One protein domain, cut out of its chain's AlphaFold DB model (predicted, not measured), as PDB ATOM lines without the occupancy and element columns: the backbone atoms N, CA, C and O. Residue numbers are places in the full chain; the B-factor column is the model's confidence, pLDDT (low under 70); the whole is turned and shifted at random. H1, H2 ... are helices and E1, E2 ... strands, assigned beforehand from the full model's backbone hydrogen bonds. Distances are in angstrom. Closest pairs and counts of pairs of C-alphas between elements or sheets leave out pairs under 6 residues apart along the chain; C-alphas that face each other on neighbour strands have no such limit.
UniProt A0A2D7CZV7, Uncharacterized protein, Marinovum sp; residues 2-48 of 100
ATOM      1  N   VAL A   2     169.995 222.113 140.313       69.44
ATOM      2  CA  VAL A   2     168.809 221.542 140.949       69.44
ATOM      3  C   VAL A   2     169.141 220.136 141.442       69.44
ATOM      4  O   VAL A   2     169.528 219.279 140.651       69.44
ATOM      5  N   ASN A   3     169.000 219.896 142.745       74.88
ATOM      6  CA  ASN A   3     169.137 218.557 143.310       74.88
ATOM      7  C   ASN A   3     167.868 217.762 142.977       74.88
ATOM      8  O   ASN A   3     166.850 217.912 143.653       74.88
ATOM      9  N   LYS A   4     167.906 216.989 141.886       77.06
ATOM     10  CA  LYS A   4     166.776 216.174 141.428       77.06
ATOM     11  C   LYS A   4     166.821 214.806 142.126       77.06
ATOM     12  O   LYS A   4     167.754 214.043 141.876       77.06
ATOM     13  N   PRO A   5     165.839 214.461 142.984       79.31
ATOM     14  CA  PRO A   5     165.681 213.093 143.473       79.31
ATOM     15  C   PRO A   5     165.577 212.116 142.297       79.31
ATOM     16  O   PRO A   5     165.001 212.474 141.275       79.31
ATOM     17  N   GLY A   6     166.065 210.879 142.432       80.88
ATOM     18  CA  GLY A   6     166.085 209.914 141.317       80.88
ATOM     19  C   GLY A   6     164.713 209.578 140.709       80.88
ATOM     20  O   GLY A   6     164.637 209.177 139.562       80.88
ATOM     21  N   TRP A   7     163.612 209.793 141.434       81.06
ATOM     22  CA  TRP A   7     162.246 209.637 140.906       81.06
ATOM     23  C   TRP A   7     161.722 210.886 140.168       81.06
ATOM     24  O   TRP A   7     160.627 210.872 139.619       81.06
ATOM     25  N   LEU A   8     162.493 211.976 140.178       84.12
ATOM     26  CA  LEU A   8     162.224 213.241 139.496       84.12
ATOM     27  C   LEU A   8     163.330 213.609 138.490       84.12
ATOM     28  O   LEU A   8     163.264 214.670 137.879       84.12
ATOM     29  N   SER A   9     164.361 212.785 138.294       78.00
ATOM     30  CA  SER A   9     165.489 213.108 137.404       78.00
ATOM     31  C   SER A   9     165.057 213.369 135.960       78.00
ATOM     32  O   SER A   9     165.579 214.290 135.333       78.00
ATOM     33  N   GLU A  10     164.065 212.616 135.485       82.19
ATOM     34  CA  GLU A  10     163.465 212.721 134.144       82.19
ATOM     35  C   GLU A  10     162.148 213.511 134.153       82.19
ATOM     36  O   GLU A  10     161.433 213.577 133.157       82.19
ATOM     37  N   ALA A  11     161.790 214.109 135.292       87.50
ATOM     38  CA  ALA A  11     160.549 214.850 135.389       87.50
ATOM     39  C   ALA A  11     160.657 216.218 134.705       87.50
ATOM     40  O   ALA A  11     161.689 216.888 134.772       87.50
ATOM     41  N   ILE A  12     159.544 216.669 134.140       87.62
ATOM     42  CA  ILE A  12     159.348 218.001 133.569       87.62
ATOM     43  C   ILE A  12     158.643 218.868 134.616       87.62
ATOM     44  O   ILE A  12     157.594 218.486 135.144       87.62
ATOM     45  N   ALA A  13     159.202 220.038 134.926       87.69
ATOM     46  CA  ALA A  13     158.561 221.007 135.808       87.69
ATOM     47  C   ALA A  13     157.468 221.784 135.067       87.69
ATOM     48  O   ALA A  13     157.666 222.245 133.942       87.69
ATOM     49  N   LYS A  14     156.326 221.950 135.734       86.56
ATOM     50  CA  LYS A  14     155.172 222.762 135.330       86.56
ATOM     51  C   LYS A  14     154.709 223.617 136.524       86.56
ATOM     52  O   LYS A  14     155.097 223.318 137.654       86.56
ATOM     53  N   PRO A  15     153.842 224.630 136.323       83.88
ATOM     54  CA  PRO A  15     153.369 225.504 137.406       83.88
ATOM     55  C   PRO A  15     152.746 224.761 138.594       83.88
ATOM     56  O   PRO A  15     152.921 225.164 139.739       83.88
ATOM     57  N   ASP A  16     152.069 223.644 138.320       86.56
ATOM     58  CA  ASP A  16     151.349 222.840 139.316       86.56
ATOM     59  C   ASP A  16     152.127 221.590 139.796       86.56
ATOM     60  O   ASP A  16     151.617 220.764 140.565       86.56
ATOM     61  N   GLY A  17     153.382 221.438 139.356       89.62
ATOM     62  CA  GLY A  17     154.307 220.441 139.887       89.62
ATOM     63  C   GLY A  17     155.133 219.713 138.835       89.62
ATOM     64  O   GLY A  17     155.413 220.240 137.762       89.62
ATOM     65  N   TYR A  18     155.545 218.489 139.153       90.12
ATOM     66  CA  TYR A  18     156.418 217.676 138.306       90.12
ATOM     67  C   TYR A  18     155.635 216.590 137.569       90.12
ATOM     68  O   TYR A  18     154.768 215.940 138.160       90.12
ATOM     69  N   TYR A  19     155.975 216.374 136.300       89.94
ATOM     70  CA  TYR A  19     155.297 215.446 135.394       89.94
ATOM     71  C   TYR A  19     156.292 214.501 134.714       89.94
ATOM     72  O   TYR A  19     157.446 214.873 134.525       89.94
ATOM     73  N   THR A  20     155.854 213.306 134.325       87.38
ATOM     74  CA  THR A  20     156.609 212.421 133.422       87.38
ATOM     75  C   THR A  20     156.574 212.951 131.985       87.38
ATOM     76  O   THR A  20     155.727 213.782 131.640       87.38
ATOM     77  N   GLU A  21     157.442 212.430 131.114       81.69
ATOM     78  CA  GLU A  21     157.367 212.670 129.661       81.69
ATOM     79  C   GLU A  21     156.012 212.236 129.068       81.69
ATOM     80  O   GLU A  21     155.512 212.855 128.131       81.69
ATOM     81  N   GLY A  22     155.369 211.227 129.669       79.88
ATOM     82  CA  GLY A  22     154.026 210.752 129.313       79.88
ATOM     83  C   GLY A  22     152.872 211.619 129.833       79.88
ATOM     84  O   GLY A  22     151.713 211.309 129.571       79.88
ATOM     85  N   GLY A  23     153.158 212.700 130.565       78.88
ATOM     86  CA  GLY A  23     152.143 213.624 131.077       78.88
ATOM     87  C   GLY A  23     151.485 213.207 132.395       78.88
ATOM     88  O   GLY A  23     150.562 213.888 132.843       78.88
ATOM     89  N   GLU A  24     151.966 212.154 133.057       86.00
ATOM     90  CA  GLU A  24     151.487 211.748 134.381       86.00
ATOM     91  C   GLU A  24     152.091 212.635 135.472       86.00
ATOM     92  O   GLU A  24     153.283 212.945 135.461       86.00
ATOM     93  N   LYS A  25     151.273 213.061 136.436       88.50
ATOM     94  CA  LYS A  25     151.713 213.942 137.524       88.50
ATOM     95  C   LYS A  25     152.440 213.132 138.601       88.50
ATOM     96  O   LYS A  25     151.825 212.321 139.282       88.50
ATOM     97  N   LEU A  26     153.730 213.404 138.799       88.62
ATOM     98  CA  LEU A  26     154.569 212.753 139.815       88.62
ATOM     99  C   LEU A  26     154.412 213.403 141.191       88.62
ATOM    100  O   LEU A  26     154.356 212.722 142.212       88.62
ATOM    101  N   LYS A  27     154.358 214.738 141.233       86.12
ATOM    102  CA  LYS A  27     154.217 215.493 142.485       86.12
ATOM    103  C   LYS A  27     153.509 216.810 142.240       86.12
ATOM    104  O   LYS A  27     153.931 217.575 141.383       86.12
ATOM    105  N   GLY A  28     152.484 217.095 143.040       87.69
ATOM    106  CA  GLY A  28     151.868 218.419 143.098       87.69
ATOM    107  C   GLY A  28     152.672 219.366 143.975       87.69
ATOM    108  O   GLY A  28     152.833 219.116 145.168       87.69
ATOM    109  N   VAL A  29     153.191 220.434 143.380       86.31
ATOM    110  CA  VAL A  29     153.868 221.523 144.085       86.31
ATOM    111  C   VAL A  29     153.762 222.781 143.235       86.31
ATOM    112  O   VAL A  29     153.903 222.713 142.021       86.31
ATOM    113  N   GLN A  30     153.501 223.920 143.862       85.00
ATOM    114  CA  GLN A  30     153.463 225.199 143.158       85.00
ATOM    115  C   GLN A  30     154.901 225.648 142.881       85.00
ATOM    116  O   GLN A  30     155.674 225.850 143.820       85.00
ATOM    117  N   LEU A  31     155.267 225.749 141.604       84.00
ATOM    118  CA  LEU A  31     156.600 226.167 141.165       84.00
ATOM    119  C   LEU A  31     156.521 227.534 140.496       84.00
ATOM    120  O   LEU A  31     155.636 227.795 139.683       84.00
ATOM    121  N   THR A  32     157.480 228.398 140.814       84.25
ATOM    122  CA  THR A  32     157.631 229.689 140.133       84.25
ATOM    123  C   THR A  32     158.180 229.502 138.713       84.25
ATOM    124  O   THR A  32     158.897 228.527 138.457       84.25
ATOM    125  N   PRO A  33     157.922 230.445 137.786       80.69
ATOM    126  CA  PRO A  33     158.482 230.400 136.435       80.69
ATOM    127  C   PRO A  33     160.009 230.252 136.422       80.69
ATOM    128  O   PRO A  33     160.551 229.492 135.621       80.69
ATOM    129  N   GLN A  34     160.705 230.897 137.367       81.88
ATOM    130  CA  GLN A  34     162.157 230.786 137.502       81.88
ATOM    131  C   GLN A  34     162.589 229.363 137.891       81.88
ATOM    132  O   GLN A  34     163.535 228.828 137.316       81.88
ATOM    133  N   GLN A  35     161.880 228.721 138.826       83.44
ATOM    134  CA  GLN A  35     162.165 227.342 139.244       83.44
ATOM    135  C   GLN A  35     161.880 226.327 138.134       83.44
ATOM    136  O   GLN A  35     162.601 225.340 138.007       83.44
ATOM    137  N   ILE A  36     160.848 226.561 137.321       85.00
ATOM    138  CA  ILE A  36     160.528 225.719 136.163       85.00
ATOM    139  C   ILE A  36     161.639 225.812 135.119       85.00
ATOM    140  O   ILE A  36     162.112 224.782 134.637       85.00
ATOM    141  N   ALA A  37     162.083 227.031 134.806       83.31
ATOM    142  CA  ALA A  37     163.161 227.268 133.853       83.31
ATOM    143  C   ALA A  37     164.481 226.637 134.321       83.31
ATOM    144  O   ALA A  37     165.147 225.943 133.550       83.31
ATOM    145  N   GLU A  38     164.824 226.806 135.604       84.69
ATOM    146  CA  GLU A  38     166.008 226.183 136.203       84.69
ATOM    147  C   GLU A  38     165.921 224.645 136.169       84.69
ATOM    148  O   GLU A  38     166.912 223.963 135.907       84.69
ATOM    149  N   TRP A  39     164.727 224.085 136.388       86.56
ATOM    150  CA  TRP A  39     164.498 222.642 136.392       86.56
ATOM    151  C   TRP A  39     164.561 222.011 134.998       86.56
ATOM    152  O   TRP A  39     165.204 220.970 134.820       86.56
ATOM    153  N   ASN A  40     163.892 222.620 134.020       82.44
ATOM    154  CA  ASN A  40     163.845 222.138 132.641       82.44
ATOM    155  C   ASN A  40     165.128 222.484 131.864       82.44
ATOM    156  O   ASN A  40     165.284 222.050 130.727       82.44
ATOM    157  N   GLY A  41     166.053 223.247 132.462       74.00
ATOM    158  CA  GLY A  41     167.297 223.650 131.809       74.00
ATOM    159  C   GLY A  41     167.065 224.560 130.604       74.00
ATOM    160  O   GLY A  41     167.929 224.652 129.733       74.00
ATOM    161  N   THR A  42     165.908 225.230 130.537       62.88
ATOM    162  CA  THR A  42     165.567 226.159 129.457       62.88
ATOM    163  C   THR A  42     166.263 227.489 129.732       62.88
ATOM    164  O   THR A  42     165.661 228.460 130.194       62.88
ATOM    165  N   ALA A  43     167.574 227.528 129.509       51.44
ATOM    166  CA  ALA A  43     168.286 228.786 129.392       51.44
ATOM    167  C   ALA A  43     167.761 229.501 128.135       51.44
ATOM    168  O   ALA A  43     167.880 228.958 127.041       51.44
ATOM    169  N   ALA A  44     167.200 230.698 128.318       47.88
ATOM    170  CA  ALA A  44     166.672 231.595 127.283       47.88
ATOM    171  C   ALA A  44     165.258 231.288 126.752       47.88
ATOM    172  O   ALA A  44     165.100 230.816 125.637       47.88
ATOM    173  N   VAL A  45     164.238 231.669 127.532       49.44
ATOM    174  CA  VAL A  45     163.203 232.630 127.084       49.44
ATOM    175  C   VAL A  45     162.825 233.484 128.301       49.44
ATOM    176  O   VAL A  45     161.789 233.309 128.932       49.44
ATOM    177  N   ALA A  46     163.749 234.353 128.710       49.28
ATOM    178  CA  ALA A  46     163.427 235.510 129.536       49.28
ATOM    179  C   ALA A  46     163.157 236.663 128.569       49.28
ATOM    180  O   ALA A  46     164.073 237.391 128.229       49.28
ATOM    181  N   GLU A  47     161.932 236.694 128.060       44.69
ATOM    182  CA  GLU A  47     161.260 237.729 127.261       44.69
ATOM    183  C   GLU A  47     159.920 237.045 126.954       44.69
ATOM    184  O   GLU A  47     159.805 236.272 126.015       44.69
ATOM    185  N   LEU A  48     158.960 237.028 127.866       42.41
ATOM    186  CA  LEU A  48     158.137 238.181 128.160       42.41
ATOM    187  C   LEU A  48     157.933 238.318 129.666       42.41
ATOM    188  O   LEU A  48     157.940 237.353 130.431       42.41
TER     189      LEU A  48
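AT A GLANCE: This is residues 2 to 48 of the 100 residues of an uncharacterized protein of Marinovum sp (UniProt A0A2D7CZV7). With little regular structure, this domain is a small sheet of three short strands with one short helix, H1, packed at its edge strand E1, and unnamed stretches at both ends. The 47 printed residues, 18 in named elements, give E1, E2, E3, H1 along the chain, a mixed class. The antiparallel sheet, order E1, E2, E3, is a meander, each strand the antiparallel neighbour of the one before. The whole is compact, radius of gyration of the C-alphas 10.5 A, but elongated, spanning 30 by 18 by 18 A.

HOW THE PARTS SIT: Start at inner strand E2, residues 17 to 19. It forms a hairpin with E1, residues 12 to 14; look for N 12 and O 19, within hydrogen-bond range at 2.8 A. It forms another with E3, residues 25 to 28, where N 18 and O 27 are 2.9 A apart. H1, residues 33 to 40, is on the sheet but only grazes it; its closest C-alphas to E1 are Ile 36 and Ala 13, 5.1 A apart. Every O i to N i+4 pair in H1 is within range.

IN THESE COORDINATES: Find C-alpha 12 at (159.348, 218.001, 133.569), where E1 begins its 6.6 A; E2 measures 6.8 A and E3 7.2 A. H1 runs 10.6 A to C-alpha 40 at (163.845, 222.138, 132.641).

THE WHOLE: The printed part has no cut, and its three links are tight. The farthest C-alphas, Gly 6 and Leu 48, are 32.2 A apart. Residues 2 and 42 to 48 have pLDDT under 70.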